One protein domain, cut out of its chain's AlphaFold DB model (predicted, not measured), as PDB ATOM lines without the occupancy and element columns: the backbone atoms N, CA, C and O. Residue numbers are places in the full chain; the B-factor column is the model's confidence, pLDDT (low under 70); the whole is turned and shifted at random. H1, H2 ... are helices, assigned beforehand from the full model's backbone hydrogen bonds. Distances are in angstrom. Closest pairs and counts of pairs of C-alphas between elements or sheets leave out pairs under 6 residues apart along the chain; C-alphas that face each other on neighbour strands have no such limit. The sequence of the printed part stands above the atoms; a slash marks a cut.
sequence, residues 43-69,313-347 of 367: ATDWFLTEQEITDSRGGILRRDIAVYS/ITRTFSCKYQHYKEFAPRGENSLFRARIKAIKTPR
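AT A GLANCE: This is residues 43 to 69 and 313 to 347 of the 367 residues of an uncharacterized protein of Phytophthora fragariae (UniProt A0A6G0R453). There is little regular structure here: an elongated body, mostly loops, with H3 and the tail after it reaching one end and the looped stretch 313 to 333 the other. H2 makes a corner with H3, Ser 56 near Ser 334. The 62 printed residues have three named helices, H1, H2, H3, and no named strand; the class is all helix, with 22 residues in named elements. It is compact, radius of gyration of the C-alphas 11.8 A, spanning 40 by 21 by 16 A.

HOW THE PARTS SIT: Start at H1, residues 43 to 46; a tight link leads to H2, residues 50 to 56, apart from H1. H3, residues 334 to 344, only just touches H1, with 3 pairs of C-alphas within 8 A; the closest C-alphas, of Trp 46 and Ala 342, are 5.6 A apart. H2 and H3 touch, their closest C-alphas, of Ser 56 and Ser 334, 5.4 A apart; their lines are only just about perpendicular, at 71 degrees. Residues 316 to 317 pair antiparallel with 332 to 333. Every O i to N i+4 pair is within hydrogen-bond range in H2 and H3; H1 is too short for one.

IN THESE COORDINATES: Find C-alpha 43 at (-15.807, -20.516, 45.296), where H1 begins; it is 5.4 A long and H2 9.8 A. H3 runs 15.2 A to C-alpha 344 at (-6.429, -9.708, 46.508).

THE WHOLE: Look for the cut after Ser 69: residues 70 to 312 are not printed, and C-alphas 69 and 313 are 8.8 A apart. The link H2 to H3 runs across it. The two farthest C-alphas, of His 323 and Arg 347, are 39.7 A apart. Only residue 347 has a pLDDT under 70.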
ATOM      1  N   ALA A  43     -17.043 -20.045  45.917       87.00
ATOM      2  CA  ALA A  43     -15.807 -20.516  45.296       87.00
ATOM      3  C   ALA A  43     -15.367 -19.630  44.110       87.00
ATOM      4  O   ALA A  43     -14.183 -19.344  43.950       87.00
ATOM      5  N   THR A  44     -16.324 -19.114  43.335       89.25
ATOM      6  CA  THR A  44     -16.094 -18.216  42.188       89.25
ATOM      7  C   THR A  44     -15.434 -16.884  42.551       89.25
ATOM      8  O   THR A  44     -14.821 -16.261  41.686       89.25
ATOM      9  N   ASP A  45     -15.519 -16.457  43.811       89.88
ATOM     10  CA  ASP A  45     -14.864 -15.237  44.293       89.88
ATOM     11  C   ASP A  45     -13.354 -15.451  44.530       89.88
ATOM     12  O   ASP A  45     -12.565 -14.501  44.547       89.88
ATOM     13  N   TRP A  46     -12.938 -16.711  44.686       92.44
ATOM     14  CA  TRP A  46     -11.560 -17.121  44.968       92.44
ATOM     15  C   TRP A  46     -10.871 -17.748  43.757       92.44
ATOM     16  O   TRP A  46      -9.674 -17.550  43.548       92.44
ATOM     17  N   PHE A  47     -11.618 -18.508  42.960       96.00
ATOM     18  CA  PHE A  47     -11.102 -19.280  41.836       96.00
ATOM     19  C   PHE A  47     -10.927 -18.434  40.591       96.00
ATOM     20  O   PHE A  47     -11.704 -17.520  40.327       96.00
ATOM     21  N   LEU A  48      -9.916 -18.762  39.794       97.56
ATOM     22  CA  LEU A  48      -9.777 -18.233  38.448       97.56
ATOM     23  C   LEU A  48     -10.991 -18.630  37.604       97.56
ATOM     24  O   LEU A  48     -11.458 -19.767  37.677       97.56
ATOM     25  N   THR A  49     -11.483 -17.709  36.787       97.12
ATOM     26  CA  THR A  49     -12.448 -18.028  35.733       97.12
ATOM     27  C   THR A  49     -11.766 -18.803  34.600       97.12
ATOM     28  O   THR A  49     -10.538 -18.834  34.499       97.12
ATOM     29  N   GLU A  50     -12.552 -19.398  33.701       96.81
ATOM     30  CA  GLU A  50     -12.023 -20.041  32.489       96.81
ATOM     31  C   GLU A  50     -11.173 -19.077  31.648       96.81
ATOM     32  O   GLU A  50     -10.097 -19.444  31.167       96.81
ATOM     33  N   GLN A  51     -11.612 -17.820  31.528       98.19
ATOM     34  CA  GLN A  51     -10.860 -16.794  30.814       98.19
ATOM     35  C   GLN A  51      -9.533 -16.485  31.517       98.19
ATOM     36  O   GLN A  51      -8.496 -16.440  30.863       98.19
ATOM     37  N   GLU A  52      -9.522 -16.339  32.846       98.19
ATOM     38  CA  GLU A  52      -8.284 -16.091  33.598       98.19
ATOM     39  C   GLU A  52      -7.295 -17.272  33.496       98.19
ATOM     40  O   GLU A  52      -6.080 -17.060  33.421       98.19
ATOM     41  N   ILE A  53      -7.793 -18.514  33.450       98.19
ATOM     42  CA  ILE A  53      -6.976 -19.708  33.173       98.19
ATOM     43  C   ILE A  53      -6.421 -19.652  31.747       98.19
ATOM     44  O   ILE A  53      -5.216 -19.834  31.559       98.19
ATOM     45  N   THR A  54      -7.262 -19.364  30.755       98.00
ATOM     46  CA  THR A  54      -6.883 -19.259  29.335       98.00
ATOM     47  C   THR A  54      -5.809 -18.191  29.118       98.00
ATOM     48  O   THR A  54      -4.788 -18.440  28.473       98.00
ATOM     49  N   ASP A  55      -5.963 -17.026  29.746       98.06
ATOM     50  CA  ASP A  55      -4.977 -15.945  29.717       98.06
ATOM     51  C   ASP A  55      -3.648 -16.382  30.357       98.06
ATOM     52  O   ASP A  55      -2.566 -16.055  29.862       98.06
ATOM     53  N   SER A  56      -3.703 -17.183  31.430       97.50
ATOM     54  CA  SER A  56      -2.512 -17.754  32.079       97.50
ATOM     55  C   SER A  56      -1.781 -18.814  31.240       97.50
ATOM     56  O   SER A  56      -0.656 -19.183  31.584       97.50
ATOM     57  N   ARG A  57      -2.405 -19.273  30.148       96.75
ATOM     58  CA  ARG A  57      -1.914 -20.276  29.186       96.75
ATOM     59  C   ARG A  57      -1.580 -19.666  27.820       96.75
ATOM     60  O   ARG A  57      -1.597 -20.345  26.796       96.75
ATOM     61  N   GLY A  58      -1.338 -18.355  27.767       95.62
ATOM     62  CA  GLY A  58      -1.020 -17.667  26.514       95.62
ATOM     63  C   GLY A  58      -2.170 -17.690  25.499       95.62
ATOM     64  O   GLY A  58      -1.917 -17.767  24.294       95.62
ATOM     65  N   GLY A  59      -3.417 -17.655  25.983       96.75
ATOM     66  CA  GLY A  59      -4.631 -17.622  25.166       96.75
ATOM     67  C   GLY A  59      -5.134 -18.993  24.706       96.75
ATOM     68  O   GLY A  59      -6.023 -19.050  23.862       96.75
ATOM     69  N   ILE A  60      -4.569 -20.092  25.217       95.94
ATOM     70  CA  ILE A  60      -4.986 -21.455  24.862       95.94
ATOM     71  C   ILE A  60      -5.916 -22.015  25.937       95.94
ATOM     72  O   ILE A  60      -5.529 -22.144  27.101       95.94
ATOM     73  N   LEU A  61      -7.128 -22.391  25.524       94.62
ATOM     74  CA  LEU A  61      -8.129 -22.997  26.397       94.62
ATOM     75  C   LEU A  61      -7.588 -24.278  27.059       94.62
ATOM     76  O   LEU A  61      -6.910 -25.083  26.414       94.62
ATOM     77  N   ARG A  62      -7.887 -24.472  28.348       92.69
ATOM     78  CA  ARG A  62      -7.599 -25.715  29.081       92.69
ATOM     79  C   ARG A  62      -8.784 -26.666  28.916       92.69
ATOM     80  O   ARG A  62      -9.879 -26.319  29.337       92.69
ATOM     81  N   ARG A  63      -8.578 -27.810  28.258       89.62
ATOM     82  CA  ARG A  63      -9.652 -28.774  27.919       89.62
ATOM     83  C   ARG A  63      -9.541 -30.097  28.672       89.62
ATOM     84  O   ARG A  63     -10.521 -30.815  28.788       89.62
ATOM     85  N   ASP A  64      -8.343 -30.392  29.147       87.75
ATOM     86  CA  ASP A  64      -7.926 -31.608  29.840       87.75
ATOM     87  C   ASP A  64      -8.392 -31.649  31.304       87.75
ATOM     88  O   ASP A  64      -8.655 -32.714  31.852       87.75
ATOM     89  N   ILE A  65      -8.513 -30.482  31.939       91.19
ATOM     90  CA  ILE A  65      -8.794 -30.332  33.370       91.19
ATOM     91  C   ILE A  65      -9.922 -29.322  33.565       91.19
ATOM     92  O   ILE A  65      -9.902 -28.243  32.961       91.19
ATOM     93  N   ALA A  66     -10.857 -29.631  34.464       92.94
ATOM     94  CA  ALA A  66     -11.979 -28.758  34.780       92.94
ATOM     95  C   ALA A  66     -11.527 -27.372  35.284       92.94
ATOM     96  O   ALA A  66     -10.438 -27.187  35.838       92.94
ATOM     97  N   VAL A  67     -12.382 -26.352  35.130       95.06
ATOM     98  CA  VAL A  67     -12.132 -25.031  35.743       95.06
ATOM     99  C   VAL A  67     -12.108 -25.169  37.264       95.06
ATOM    100  O   VAL A  67     -11.200 -24.662  37.915       95.06
ATOM    101  N   TYR A  68     -13.099 -25.860  37.821       95.88
ATOM    102  CA  TYR A  68     -13.144 -26.317  39.203       95.88
ATOM    103  C   TYR A  68     -14.177 -27.440  39.324       95.88
ATOM    104  O   TYR A  68     -15.031 -27.604  38.449       95.88
ATOM    105  N   SER A  69     -14.119 -28.171  40.428       94.69
ATOM    106  CA  SER A  69     -15.127 -29.153  40.810       94.69
ATOM    107  C   SER A  69     -15.724 -28.852  42.179       94.69
ATOM    108  O   SER A  69     -15.143 -28.121  42.984       94.69
ATOM    109  N   ILE A 313      -7.874 -27.067  40.503       97.94
ATOM    110  CA  ILE A 313      -6.494 -27.470  40.230       97.94
ATOM    111  C   ILE A 313      -5.801 -26.402  39.374       97.94
ATOM    112  O   ILE A 313      -6.306 -25.940  38.342       97.94
ATOM    113  N   THR A 314      -4.616 -26.000  39.826       97.69
ATOM    114  CA  THR A 314      -3.737 -25.047  39.143       97.69
ATOM    115  C   THR A 314      -2.351 -25.649  38.998       97.69
ATOM    116  O   THR A 314      -1.937 -26.480  39.806       97.69
ATOM    117  N   ARG A 315      -1.628 -25.252  37.952       97.44
ATOM    118  CA  ARG A 315      -0.327 -25.830  37.609       97.44
ATOM    119  C   ARG A 315       0.623 -24.780  37.048       97.44
ATOM    120  O   ARG A 315       0.249 -23.632  36.786       97.44
ATOM    121  N   THR A 316       1.886 -25.167  36.928       97.44
ATOM    122  CA  THR A 316       2.919 -24.355  36.288       97.44
ATOM    123  C   THR A 316       3.701 -25.204  35.305       97.44
ATOM    124  O   THR A 316       4.328 -26.182  35.699       97.44
ATOM    125  N   PHE A 317       3.690 -24.781  34.045       96.81
ATOM    126  CA  PHE A 317       4.518 -25.311  32.972       96.81
ATOM    127  C   PHE A 317       5.187 -24.146  32.256       96.81
ATOM    128  O   PHE A 317       4.544 -23.143  31.940       96.81
ATOM    129  N   SER A 318       6.494 -24.253  32.024       95.62
ATOM    130  CA  SER A 318       7.236 -23.179  31.371       95.62
ATOM    131  C   SER A 318       6.826 -23.047  29.909       95.62
ATOM    132  O   SER A 318       6.872 -24.018  29.163       95.62
ATOM    133  N   CYS A 319       6.532 -21.824  29.472       94.06
ATOM    134  CA  CYS A 319       6.304 -21.510  28.060       94.06
ATOM    135  C   CYS A 319       7.577 -21.582  27.199       94.06
ATOM    136  O   CYS A 319       7.514 -21.426  25.981       94.06
ATOM    137  N   LYS A 320       8.748 -21.753  27.827       95.50
ATOM    138  CA  LYS A 320      10.033 -21.882  27.131       95.50
ATOM    139  C   LYS A 320      10.277 -23.297  26.627       95.50
ATOM    140  O   LYS A 320      10.981 -23.454  25.637       95.50
ATOM    141  N   TYR A 321       9.681 -24.293  27.273       93.62
ATOM    142  CA  TYR A 321       9.796 -25.676  26.845       93.62
ATOM    143  C   TYR A 321       8.771 -25.963  25.744       93.62
ATOM    144  O   TYR A 321       7.582 -25.719  25.929       93.62
ATOM    145  N   GLN A 322       9.234 -26.430  24.585       91.44
ATOM    146  CA  GLN A 322       8.405 -26.551  23.375       91.44
ATOM    147  C   GLN A 322       7.739 -27.927  23.213       91.44
ATOM    148  O   GLN A 322       6.961 -28.121  22.278       91.44
ATOM    149  N   HIS A 323       8.023 -28.876  24.110       92.94
ATOM    150  CA  HIS A 323       7.522 -30.254  24.038       92.94
ATOM    151  C   HIS A 323       6.410 -30.532  25.061       92.94
ATOM    152  O   HIS A 323       6.338 -31.613  25.624       92.94
ATOM    153  N   TYR A 324       5.564 -29.534  25.332       93.19
ATOM    154  CA  TYR A 324       4.311 -29.695  26.085       93.19
ATOM    155  C   TYR A 324       3.094 -29.489  25.170       93.19
ATOM    156  O   TYR A 324       2.108 -28.867  25.572       93.19
ATOM    157  N   LYS A 325       3.184 -29.895  23.900       92.62
ATOM    158  CA  LYS A 325       2.198 -29.540  22.864       92.62
ATOM    159  C   LYS A 325       0.792 -30.036  23.206       92.62
ATOM    160  O   LYS A 325      -0.188 -29.369  22.886       92.62
ATOM    161  N   GLU A 326       0.734 -31.170  23.882       92.50
ATOM    162  CA  GLU A 326      -0.434 -31.972  24.195       92.50
ATOM    163  C   GLU A 326      -1.269 -31.330  25.315       92.50
ATOM    164  O   GLU A 326      -2.491 -31.265  25.219       92.50
ATOM    165  N   PHE A 327      -0.616 -30.763  26.338       93.00
ATOM    166  CA  PHE A 327      -1.294 -30.308  27.562       93.00
ATOM    167  C   PHE A 327      -1.010 -28.854  27.970       93.00
ATOM    168  O   PHE A 327      -1.830 -28.233  28.659       93.00
ATOM    169  N   ALA A 328       0.116 -28.265  27.558       95.31
ATOM    170  CA  ALA A 328       0.489 -26.881  27.870       95.31
ATOM    171  C   ALA A 328       1.350 -26.244  26.753       95.31
ATOM    172  O   ALA A 328       2.469 -25.796  27.020       95.31
ATOM    173  N   PRO A 329       0.839 -26.133  25.507       95.44
ATOM    174  CA  PRO A 329       1.634 -25.767  24.322       95.44
ATOM    175  C   PRO A 329       2.269 -24.371  24.382       95.44
ATOM    176  O   PRO A 329       3.211 -24.080  23.651       95.44
ATOM    177  N   ARG A 330       1.751 -23.482  25.238       96.38
ATOM    178  CA  ARG A 330       2.322 -22.151  25.513       96.38
ATOM    179  C   ARG A 330       2.674 -21.973  26.992       96.38
ATOM    180  O   ARG A 330       2.747 -20.847  27.482       96.38
ATOM    181  N   GLY A 331       2.890 -23.079  27.700       96.75
ATOM    182  CA  GLY A 331       2.999 -23.124  29.152       96.75
ATOM    183  C   GLY A 331       1.672 -22.852  29.866       96.75
ATOM    184  O   GLY A 331       0.630 -22.622  29.256       96.75
ATOM    185  N   GLU A 332       1.729 -22.863  31.192       97.38
ATOM    186  CA  GLU A 332       0.632 -22.472  32.077       97.38
ATOM    187  C   GLU A 332       1.227 -21.827  33.324       97.38
ATOM    188  O   GLU A 332       2.198 -22.334  33.880       97.38
ATOM    189  N   ASN A 333       0.652 -20.719  33.792       97.38
ATOM    190  CA  ASN A 333       1.038 -20.101  35.062       97.38
ATOM    191  C   ASN A 333      -0.181 -19.802  35.951       97.38
ATOM    192  O   ASN A 333      -0.242 -18.777  36.639       97.38
ATOM    193  N   SER A 334      -1.178 -20.691  35.918       98.06
ATOM    194  CA  SER A 334      -2.425 -20.556  36.678       98.06
ATOM    195  C   SER A 334      -2.174 -20.560  38.185       98.06
ATOM    196  O   SER A 334      -2.819 -19.797  38.897       98.06
ATOM    197  N   LEU A 335      -1.177 -21.306  38.678       97.50
ATOM    198  CA  LEU A 335      -0.816 -21.301  40.102       97.50
ATOM    199  C   LEU A 335      -0.424 -19.897  40.591       97.50
ATOM    200  O   LEU A 335      -0.890 -19.440  41.636       97.50
ATOM    201  N   PHE A 336       0.408 -19.180  39.830       97.06
ATOM    202  CA  PHE A 336       0.772 -17.803  40.160       97.06
ATOM    203  C   PHE A 336      -0.451 -16.884  40.129       97.06
ATOM    204  O   PHE A 336      -0.669 -16.116  41.065       97.06
ATOM    205  N   ARG A 337      -1.284 -16.985  39.086       97.75
ATOM    206  CA  ARG A 337      -2.493 -16.157  38.948       97.75
ATOM    207  C   ARG A 337      -3.491 -16.402  40.080       97.75
ATOM    208  O   ARG A 337      -3.988 -15.435  40.650       97.75
ATOM    209  N   ALA A 338      -3.718 -17.657  40.453       96.69
ATOM    210  CA  ALA A 338      -4.612 -18.033  41.541       96.69
ATOM    211  C   ALA A 338      -4.119 -17.494  42.887       96.69
ATOM    212  O   ALA A 338      -4.910 -16.950  43.652       96.69
ATOM    213  N   ARG A 339      -2.803 -17.537  43.152       94.88
ATOM    214  CA  ARG A 339      -2.222 -16.907  44.351       94.88
ATOM    215  C   ARG A 339      -2.471 -15.404  44.383       94.88
ATOM    216  O   ARG A 339      -2.899 -14.886  45.409       94.88
ATOM    217  N   ILE A 340      -2.240 -14.705  43.269       95.25
ATOM    218  CA  ILE A 340      -2.509 -13.263  43.184       95.25
ATOM    219  C   ILE A 340      -3.989 -12.967  43.442       95.25
ATOM    220  O   ILE A 340      -4.288 -12.048  44.204       95.25
ATOM    221  N   LYS A 341      -4.908 -13.745  42.856       94.00
ATOM    222  CA  LYS A 341      -6.350 -13.589  43.087       94.00
ATOM    223  C   LYS A 341      -6.698 -13.812  44.560       94.00
ATOM    224  O   LYS A 341      -7.220 -12.903  45.189       94.00
ATOM    225  N   ALA A 342      -6.279 -14.933  45.144       90.88
ATOM    226  CA  ALA A 342      -6.563 -15.282  46.536       90.88
ATOM    227  C   ALA A 342      -5.968 -14.317  47.582       90.88
ATOM    228  O   ALA A 342      -6.458 -14.268  48.711       90.88
ATOM    229  N   ILE A 343      -4.893 -13.588  47.254       89.06
ATOM    230  CA  ILE A 343      -4.335 -12.524  48.110       89.06
ATOM    231  C   ILE A 343      -5.151 -11.233  47.981       89.06
ATOM    232  O   ILE A 343      -5.343 -10.532  48.970       89.06
ATOM    233  N   LYS A 344      -5.619 -10.907  46.770       88.19
ATOM    234  CA  LYS A 344      -6.429  -9.708  46.508       88.19
ATOM    235  C   LYS A 344      -7.867  -9.844  46.998       88.19
ATOM    236  O   LYS A 344      -8.491  -8.827  47.292       88.19
ATOM    237  N   THR A 345      -8.391 -11.065  47.071       82.62
ATOM    238  CA  THR A 345      -9.726 -11.331  47.606       82.62
ATOM    239  C   THR A 345      -9.769 -10.938  49.092       82.62
ATOM    240  O   THR A 345      -8.971 -11.464  49.876       82.62
ATOM    241  N   PRO A 346     -10.664 -10.019  49.502       70.00
ATOM    242  CA  PRO A 346     -10.719  -9.521  50.873       70.00
ATOM    243  C   PRO A 346     -10.888 -10.649  51.898       70.00
ATOM    244  O   PRO A 346     -11.765 -11.504  51.769       70.00
ATOM    245  N   ARG A 347     -10.052 -10.626  52.939       65.75
ATOM    246  CA  ARG A 347     -10.194 -11.445  54.152       65.75
ATOM    247  C   ARG A 347     -10.615 -10.526  55.294       65.75
ATOM    248  O   ARG A 347     -10.331  -9.336  55.256       65.75
TER     249      ARG A 347